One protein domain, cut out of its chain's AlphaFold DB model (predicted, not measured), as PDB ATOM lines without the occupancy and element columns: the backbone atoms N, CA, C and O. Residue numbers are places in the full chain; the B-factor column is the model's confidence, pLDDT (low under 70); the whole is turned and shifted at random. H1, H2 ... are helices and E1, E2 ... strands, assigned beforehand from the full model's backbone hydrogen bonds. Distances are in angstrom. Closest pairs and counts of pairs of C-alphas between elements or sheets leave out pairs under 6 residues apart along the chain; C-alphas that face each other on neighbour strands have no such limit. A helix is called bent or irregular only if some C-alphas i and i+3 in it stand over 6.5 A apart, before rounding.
ATOM      1  N   LYS A   8     -14.145  42.478  50.394       66.62
ATOM      2  CA  LYS A   8     -14.369  43.607  49.473       66.62
ATOM      3  C   LYS A   8     -13.244  44.647  49.489       66.62
ATOM      4  O   LYS A   8     -12.977  45.258  48.465       66.62
ATOM      5  N   ILE A   9     -12.575  44.850  50.627       69.38
ATOM      6  CA  ILE A   9     -11.438  45.781  50.734       69.38
ATOM      7  C   ILE A   9     -10.223  45.211  49.997       69.38
ATOM      8  O   ILE A   9      -9.523  45.951  49.316       69.38
ATOM      9  N   LEU A  10     -10.008  43.896  50.091       68.88
ATOM     10  CA  LEU A  10      -8.942  43.202  49.367       68.88
ATOM     11  C   LEU A  10      -9.197  43.164  47.855       68.88
ATOM     12  O   LEU A  10      -8.256  43.353  47.095       68.88
ATOM     13  N   LEU A  11     -10.447  43.001  47.405       71.94
ATOM     14  CA  LEU A  11     -10.778  43.126  45.980       71.94
ATOM     15  C   LEU A  11     -10.548  44.544  45.443       71.94
ATOM     16  O   LEU A  11     -10.074  44.693  44.324       71.94
ATOM     17  N   ASN A  12     -10.829  45.580  46.242       74.50
ATOM     18  CA  ASN A  12     -10.583  46.967  45.836       74.50
ATOM     19  C   ASN A  12      -9.093  47.277  45.617       74.50
ATOM     20  O   ASN A  12      -8.791  48.267  44.957       74.50
ATOM     21  N   LEU A  13      -8.164  46.453  46.127       72.75
ATOM     22  CA  LEU A  13      -6.742  46.593  45.802       72.75
ATOM     23  C   LEU A  13      -6.499  46.376  44.308       72.75
ATOM     24  O   LEU A  13      -5.714  47.118  43.731       72.75
ATOM     25  N   LEU A  14      -7.209  45.434  43.673       71.88
ATOM     26  CA  LEU A  14      -7.070  45.141  42.239       71.88
ATOM     27  C   LEU A  14      -7.462  46.330  41.350       71.88
ATOM     28  O   LEU A  14      -7.015  46.403  40.215       71.88
ATOM     29  N   LEU A  15      -8.241  47.282  41.876       70.19
ATOM     30  CA  LEU A  15      -8.650  48.501  41.172       70.19
ATOM     31  C   LEU A  15      -7.614  49.637  41.262       70.19
ATOM     32  O   LEU A  15      -7.851  50.724  40.738       70.19
ATOM     33  N   LEU A  16      -6.486  49.432  41.951       75.94
ATOM     34  CA  LEU A  16      -5.401  50.409  41.985       75.94
ATOM     35  C   LEU A  16      -4.666  50.425  40.642       75.94
ATOM     36  O   LEU A  16      -4.232  49.385  40.149       75.94
ATOM     37  N   ASN A  17      -4.429  51.622  40.104       68.88
ATOM     38  CA  ASN A  17      -3.689  51.798  38.850       68.88
ATOM     39  C   ASN A  17      -2.298  51.142  38.885       68.88
ATOM     40  O   ASN A  17      -1.822  50.662  37.867       68.88
ATOM     41  N   GLU A  18      -1.657  51.061  40.050       72.00
ATOM     42  CA  GLU A  18      -0.333  50.448  40.222       72.00
ATOM     43  C   GLU A  18      -0.334  48.931  39.958       72.00
ATOM     44  O   GLU A  18       0.689  48.376  39.553       72.00
ATOM     45  N   ILE A  19      -1.480  48.264  40.156       74.75
ATOM     46  CA  ILE A  19      -1.637  46.818  39.953       74.75
ATOM     47  C   ILE A  19      -1.763  46.457  38.467       74.75
ATOM     48  O   ILE A  19      -1.325  45.374  38.081       74.75
ATOM     49  N   THR A  20      -2.216  47.388  37.615       68.88
ATOM     50  CA  THR A  20      -2.309  47.197  36.146       68.88
ATOM     51  C   THR A  20      -0.982  46.803  35.489       68.88
ATOM     52  O   THR A  20      -0.955  46.269  34.380       68.88
ATOM     53  N   LEU A  21       0.130  47.073  36.177       72.81
ATOM     54  CA  LEU A  21       1.495  46.898  35.696       72.81
ATOM     55  C   LEU A  21       2.066  45.507  36.035       72.81
ATOM     56  O   LEU A  21       3.190  45.197  35.640       72.81
ATOM     57  N   LEU A  22       1.322  44.667  36.765       76.44
ATOM     58  CA  LEU A  22       1.775  43.369  37.271       76.44
ATOM     59  C   LEU A  22       0.928  42.207  36.725       76.44
ATOM     60  O   LEU A  22       0.037  41.754  37.426       76.44
ATOM     61  N   ALA A  23       1.247  41.609  35.566       74.25
ATOM     62  CA  ALA A  23       0.524  40.407  35.098       74.25
ATOM     63  C   ALA A  23       0.451  39.250  36.106       74.25
ATOM     64  O   ALA A  23      -0.578  38.592  36.198       74.25
ATOM     65  N   ASN A  24       1.512  38.984  36.874       76.38
ATOM     66  CA  ASN A  24       1.559  37.843  37.790       76.38
ATOM     67  C   ASN A  24       1.234  38.273  39.223       76.38
ATOM     68  O   ASN A  24       2.121  38.367  40.072       76.38
ATOM     69  N   LEU A  25      -0.048  38.526  39.486       80.94
ATOM     70  CA  LEU A  25      -0.564  38.827  40.821       80.94
ATOM     71  C   LEU A  25      -1.529  37.734  41.283       80.94
ATOM     72  O   LEU A  25      -2.443  37.363  40.554       80.94
ATOM     73  N   LEU A  26      -1.373  37.260  42.518       83.06
ATOM     74  CA  LEU A  26      -2.311  36.340  43.155       83.06
ATOM     75  C   LEU A  26      -2.814  36.938  44.465       83.06
ATOM     76  O   LEU A  26      -2.035  37.213  45.379       83.06
ATOM     77  N   LEU A  27      -4.125  37.115  44.557       83.94
ATOM     78  CA  LEU A  27      -4.827  37.562  45.746       83.94
ATOM     79  C   LEU A  27      -5.509  36.352  46.392       83.94
ATOM     80  O   LEU A  27      -6.332  35.683  45.769       83.94
ATOM     81  N   ILE A  28      -5.169  36.074  47.649       83.25
ATOM     82  CA  ILE A  28      -5.761  34.975  48.415       83.25
ATOM     83  C   ILE A  28      -6.790  35.562  49.378       83.25
ATOM     84  O   ILE A  28      -6.449  36.355  50.258       83.25
ATOM     85  N   LEU A  29      -8.047  35.174  49.205       82.44
ATOM     86  CA  LEU A  29      -9.187  35.646  49.979       82.44
ATOM     87  C   LEU A  29      -9.714  34.524  50.878       82.44
ATOM     88  O   LEU A  29      -9.815  33.384  50.433       82.44
ATOM     89  N   PRO A  30     -10.094  34.805  52.133       76.00
ATOM     90  CA  PRO A  30     -10.800  33.823  52.946       76.00
ATOM     91  C   PRO A  30     -12.196  33.571  52.356       76.00
ATOM     92  O   PRO A  30     -12.991  34.502  52.212       76.00
ATOM     93  N   ALA A  31     -12.494  32.316  52.021       70.94
ATOM     94  CA  ALA A  31     -13.808  31.877  51.558       70.94
ATOM     95  C   ALA A  31     -14.670  31.401  52.745       70.94
ATOM     96  O   ALA A  31     -14.149  31.137  53.829       70.94
ATOM     97  N   ASN A  32     -15.993  31.302  52.563       65.25
ATOM     98  CA  ASN A  32     -16.924  30.904  53.632       65.25
ATOM     99  C   ASN A  32     -16.564  29.523  54.218       65.25
ATOM    100  O   ASN A  32     -16.851  28.489  53.618       65.25
ATOM    101  N   SER A  33     -15.969  29.523  55.414       58.56
ATOM    102  CA  SER A  33     -15.524  28.325  56.128       58.56
ATOM    103  C   SER A  33     -16.674  27.633  56.861       58.56
ATOM    104  O   SER A  33     -17.430  28.282  57.585       58.56
ATOM    105  N   THR A  34     -16.759  26.307  56.765       59.62
ATOM    106  CA  THR A  34     -17.478  25.482  57.755       59.62
ATOM    107  C   THR A  34     -16.650  25.374  59.040       59.62
ATOM    108  O   THR A  34     -15.426  25.358  58.944       59.62
ATOM    109  N   ASP A  35     -17.282  25.227  60.212       56.69
ATOM    110  CA  ASP A  35     -16.663  25.263  61.559       56.69
ATOM    111  C   ASP A  35     -15.438  24.342  61.802       56.69
ATOM    112  O   ASP A  35     -14.868  24.368  62.891       56.69
ATOM    113  N   HIS A  36     -15.029  23.495  60.851       62.78
ATOM    114  CA  HIS A  36     -13.907  22.552  60.984       62.78
ATOM    115  C   HIS A  36     -12.814  22.663  59.898       62.78
ATOM    116  O   HIS A  36     -11.751  22.078  60.086       62.78
ATOM    117  N   CYS A  37     -13.018  23.406  58.801       67.69
ATOM    118  CA  CYS A  37     -12.048  23.509  57.697       67.69
ATOM    119  C   CYS A  37     -12.036  24.921  57.090       67.69
ATOM    120  O   CYS A  37     -13.089  25.460  56.747       67.69
ATOM    121  N   GLU A  38     -10.841  25.506  56.941       76.12
ATOM    122  CA  GLU A  38     -10.636  26.805  56.284       76.12
ATOM    123  C   GLU A  38     -10.446  26.621  54.769       76.12
ATOM    124  O   GLU A  38      -9.673  25.770  54.328       76.12
ATOM    125  N   SER A  39     -11.135  27.439  53.975       78.44
ATOM    126  CA  SER A  39     -11.021  27.477  52.513       78.44
ATOM    127  C   SER A  39     -10.601  28.870  52.058       78.44
ATOM    128  O   SER A  39     -11.086  29.864  52.606       78.44
ATOM    129  N   TYR A  40      -9.737  28.946  51.050       83.88
ATOM    130  CA  TYR A  40      -9.211  30.202  50.523       83.88
ATOM    131  C   TYR A  40      -9.438  30.292  49.015       83.88
ATOM    132  O   TYR A  40      -8.982  29.430  48.271       83.88
ATOM    133  N   ASP A  41     -10.100  31.349  48.561       84.75
ATOM    134  CA  ASP A  41     -10.284  31.634  47.144       84.75
ATOM    135  C   ASP A  41      -9.060  32.357  46.583       84.75
ATOM    136  O   ASP A  41      -8.562  33.319  47.169       84.75
ATOM    137  N   ILE A  42      -8.577  31.885  45.439       86.38
ATOM    138  CA  ILE A  42      -7.441  32.451  44.721       86.38
ATOM    139  C   ILE A  42      -7.990  33.226  43.527       86.38
ATOM    140  O   ILE A  42      -8.606  32.663  42.618       86.38
ATOM    141  N   VAL A  43      -7.759  34.533  43.543       84.75
ATOM    142  CA  VAL A  43      -8.236  35.483  42.538       84.75
ATOM    143  C   VAL A  43      -7.035  36.224  41.962       84.75
ATOM    144  O   VAL A  43      -6.091  36.551  42.677       84.75
ATOM    145  N   THR A  44      -7.062  36.501  40.667       85.50
ATOM    146  CA  THR A  44      -6.129  37.415  40.004       85.50
ATOM    147  C   THR A  44      -6.900  38.550  39.338       85.50
ATOM    148  O   THR A  44      -8.124  38.595  39.397       85.50
ATOM    149  N   HIS A  45      -6.195  39.495  38.739       82.56
ATOM    150  CA  HIS A  45      -6.779  40.559  37.931       82.56
ATOM    151  C   HIS A  45      -6.622  40.197  36.453       82.56
ATOM    152  O   HIS A  45      -5.662  39.529  36.078       82.56
ATOM    153  N   LYS A  46      -7.533  40.631  35.588       80.19
ATOM    154  CA  LYS A  46      -7.382  40.415  34.151       80.19
ATOM    155  C   LYS A  46      -6.322  41.370  33.580       80.19
ATOM    156  O   LYS A  46      -6.537  42.575  33.536       80.19
ATOM    157  N   PHE A  47      -5.176  40.829  33.156       79.81
ATOM    158  CA  PHE A  47      -4.075  41.617  32.572       79.81
ATOM    159  C   PHE A  47      -4.158  41.800  31.042       79.81
ATOM    160  O   PHE A  47      -3.547  42.729  30.509       79.81
ATOM    161  N   VAL A  48      -4.860  40.904  30.338       80.69
ATOM    162  CA  VAL A  48      -4.978  40.846  28.864       80.69
ATOM    163  C   VAL A  48      -6.416  41.124  28.421       80.69
ATOM    164  O   VAL A  48      -7.343  40.843  29.177       80.69
ATOM    165  N   GLY A  49      -6.615  41.599  27.190       79.19
ATOM    166  CA  GLY A  49      -7.932  41.984  26.669       79.19
ATOM    167  C   GLY A  49      -8.071  43.494  26.483       79.19
ATOM    168  O   GLY A  49      -7.078  44.215  26.538       79.19
ATOM    169  N   ALA A  50      -9.293  43.961  26.230       78.31
ATOM    170  CA  ALA A  50      -9.577  45.383  26.063       78.31
ATOM    171  C   ALA A  50      -9.402  46.147  27.389       78.31
ATOM    172  O   ALA A  50      -9.624  45.588  28.463       78.31
ATOM    173  N   ASP A  51      -8.984  47.413  27.311       71.31
ATOM    174  CA  ASP A  51      -8.585  48.212  28.483       71.31
ATOM    175  C   ASP A  51      -9.704  48.414  29.517       71.31
ATOM    176  O   ASP A  51      -9.426  48.671  30.685       71.31
ATOM    177  N   ASP A  52     -10.966  48.286  29.108       72.00
ATOM    178  CA  ASP A  52     -12.153  48.361  29.965       72.00
ATOM    179  C   ASP A  52     -12.377  47.103  30.814       72.00
ATOM    180  O   ASP A  52     -13.018  47.184  31.860       72.00
ATOM    181  N   GLU A  53     -11.822  45.966  30.398       70.31
ATOM    182  CA  GLU A  53     -11.851  44.695  31.132       70.31
ATOM    183  C   GLU A  53     -10.562  44.470  31.948       70.31
ATOM    184  O   GLU A  53     -10.445  43.489  32.692       70.31
ATOM    185  N   VAL A  54      -9.564  45.350  31.804       67.69
ATOM    186  CA  VAL A  54      -8.310  45.282  32.562       67.69
ATOM    187  C   VAL A  54      -8.598  45.582  34.033       67.69
ATOM    188  O   VAL A  54      -9.268  46.553  34.371       67.69
ATOM    189  N   ASN A  55      -8.044  44.749  34.916       70.94
ATOM    190  CA  ASN A  55      -8.279  44.706  36.367       70.94
ATOM    191  C   ASN A  55      -9.556  44.010  36.849       70.94
ATOM    192  O   ASN A  55      -9.754  43.914  38.066       70.94
ATOM    193  N   ASP A  56     -10.383  43.464  35.956       76.88
ATOM    194  CA  ASP A  56     -11.526  42.675  36.404       76.88
ATOM    195  C   ASP A  56     -11.051  41.462  37.225       76.88
ATOM    196  O   ASP A  56     -10.116  40.760  36.816       76.88
ATOM    197  N   PRO A  57     -11.656  41.198  38.399       77.81
ATOM    198  CA  PRO A  57     -11.255  40.085  39.244       77.81
ATOM    199  C   PRO A  57     -11.574  38.756  38.549       77.81
ATOM    200  O   PRO A  57     -12.732  38.390  38.352       77.81
ATOM    201  N   LEU A  58     -10.528  38.006  38.219       80.06
ATOM    202  CA  LEU A  58     -10.590  36.681  37.623       80.06
ATOM    203  C   LEU A  58     -10.403  35.616  38.706       80.06
ATOM    204  O   LEU A  58      -9.334  35.480  39.302       80.06
ATOM    205  N   TYR A  59     -11.447  34.832  38.952       84.25
ATOM    206  CA  TYR A  59     -11.384  33.691  39.861       84.25
ATOM    207  C   TYR A  59     -10.618  32.523  39.223       84.25
ATOM    208  O   TYR A  59     -10.966  32.105  38.118       84.25
ATOM    209  N   LEU A  60      -9.611  31.982  39.918       84.38
ATOM    210  CA  LEU A  60      -8.778  30.888  39.405       84.38
ATOM    211  C   LEU A  60      -9.133  29.541  40.028       84.38
ATOM    212  O   LEU A  60      -9.423  28.587  39.305       84.38
ATOM    213  N   ASP A  61      -9.090  29.455  41.358       84.69
ATOM    214  CA  ASP A  61      -9.374  28.223  42.098       84.69
ATOM    215  C   ASP A  61      -9.657  28.503  43.584       84.69
ATOM    216  O   ASP A  61      -9.485  29.623  44.064       84.69
ATOM    217  N   SER A  62     -10.029  27.461  44.331       84.62
ATOM    218  CA  SER A  62     -10.096  27.465  45.793       84.62
ATOM    219  C   SER A  62      -9.108  26.455  46.376       84.62
ATOM    220  O   SER A  62      -9.046  25.302  45.935       84.62
ATOM    221  N   TRP A  63      -8.352  26.872  47.387       82.88
ATOM    222  CA  TRP A  63      -7.502  26.009  48.197       82.88
ATOM    223  C   TRP A  63      -8.253  25.536  49.441       82.88
ATOM    224  O   TRP A  63      -8.720  26.346  50.246       82.88
ATOM    225  N   ASP A  64      -8.323  24.219  49.623       82.56
ATOM    226  CA  ASP A  64      -8.911  23.598  50.807       82.56
ATOM    227  C   ASP A  64      -7.810  23.142  51.776       82.56
ATOM    228  O   ASP A  64      -6.979  22.281  51.458       82.56
ATOM    229  N   ALA A  65      -7.804  23.715  52.985       78.88
ATOM    230  CA  ALA A  65      -6.796  23.424  53.999       78.88
ATOM    231  C   ALA A  65      -6.856  21.976  54.518       78.88
ATOM    232  O   ALA A  65      -5.834  21.449  54.961       78.88
ATOM    233  N   CYS A  66      -8.020  21.321  54.452       77.75
ATOM    234  CA  CYS A  66      -8.208  19.966  54.968       77.75
ATOM    235  C   CYS A  66      -7.706  18.888  54.002       77.75
ATOM    236  O   CYS A  66      -7.178  17.864  54.435       77.75
ATOM    237  N   THR A  67      -7.830  19.120  52.695       79.25
ATOM    238  CA  THR A  67      -7.340  18.194  51.662       79.25
ATOM    239  C   THR A  67      -5.945  18.547  51.146       79.25
ATOM    240  O   THR A  67      -5.338  17.719  50.465       79.25
ATOM    241  N   GLN A  68      -5.427  19.736  51.490       79.25
ATOM    242  CA  GLN A  68      -4.155  20.286  51.001       79.25
ATOM    243  C   GLN A  68      -4.048  20.226  49.471       79.25
ATOM    244  O   GLN A  68      -3.001  19.888  48.912       79.25
ATOM    245  N   LYS A  69      -5.159  20.501  48.784       80.75
ATOM    246  CA  LYS A  69      -5.242  20.477  47.326       80.75
ATOM    247  C   LYS A  69      -6.050  21.657  46.812       80.75
ATOM    248  O   LYS A  69      -6.969  22.152  47.462       80.75
ATOM    249  N   LEU A  70      -5.691  22.065  45.601       82.38
ATOM    250  CA  LEU A  70      -6.498  22.935  44.762       82.38
ATOM    251  C   LEU A  70      -7.735  22.166  44.289       82.38
ATOM    252  O   LEU A  70      -7.632  20.999  43.897       82.38
ATOM    253  N   LYS A  71      -8.906  22.801  44.351       79.56
ATOM    254  CA  LYS A  71     -10.185  22.147  44.058       79.56
ATOM    255  C   LYS A  71     -10.313  21.763  42.586       79.56
ATOM    256  O   LYS A  71     -10.858  20.701  42.285       79.56
TER     257      LYS A  71
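Overview. This is residues 8 to 71 of the 948 residues of the protein "(diamondback moth) hypothetical protein" of Plutella xylostella (UniProt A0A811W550). A narrow ribbon of three antiparallel strands, E1, E2 and E3, makes the body, with the short helix H1 packed on it and the small helix H2 beyond H1, off the sheet. Two loops, residues 31 to 38 and residues 46 to 56, lie at opposite ends of the ribbon and give the model its length, while the last residues fold back beside the end of E3. The printed part has 64 residues, with two named helices and then three named strands in the order H1 H2 E1 E2 E3; the sheet runs E1 E2 E3, and the class is mixed, helices and strands. It is loose, with a radius of gyration of the C-alphas of 13.4 A, and elongated, with spans of 41 by 21 by 15 A.

Along the chain. H1 is residues 8 to 15, 11.2 A long, beginning at C-alpha 8 at (-14.369, 43.607, 49.473). H2, residues 17 to 21, is neither bent nor irregular, but only just: C-alphas 18 and 21 are 6.0 A apart. E1 is residues 27 to 30. E2 is residues 39 to 45, 20.0 A long, with C-alpha 39 at (-11.021, 27.477, 52.513). E3 is residues 57 to 64, 20.3 A long; it bends by 55 degrees at residue 60 and ends at C-alpha 64 at (-8.911, 23.598, 50.807).

Arrangement. E1, E2 and E3 form a meander, each strand the antiparallel neighbour of the one before. E1 and E2 are a hairpin at 150 degrees, with N 29 and O 41 at 2.8 A, within hydrogen-bond range. E2 and E3 are a hairpin at 157 degrees, with N 58 and O 44 at 2.7 A. Residues 63 to 64 of E3 also pair, antiparallel, with residues 69 to 70. H1 is on the sheet at a height of 8.1 A, over none of the strands, but only just: 2 of its C-alphas, dropped onto the local plane, fall on E2. Its closest C-alphas to E2 are those of Leu 14 and His 45, 6.3 A apart. H2 is not on the sheet. H1 and H2 are close but not clearly touching, with the C-alphas of Leu 13 and Ile 19 closest at 7.8 A. Of the O i to N i+4 pairs 1 of 4 is within range in H1 and 0 of 1 in H2; of the O i to N i+3 pairs, 4 of 5 and 1 of 2.

Size, cuts and confidence. The C-alphas of His 36 and Ala 50 are the two farthest apart, at 41.9 A. The printed part has no cut. The link from E2 to E3 is long, with 11 residues. The mean pLDDT of the printed part is 76.0, and it is under 70 in residues 8 to 10, 17, 20, 32 to 37 and 54.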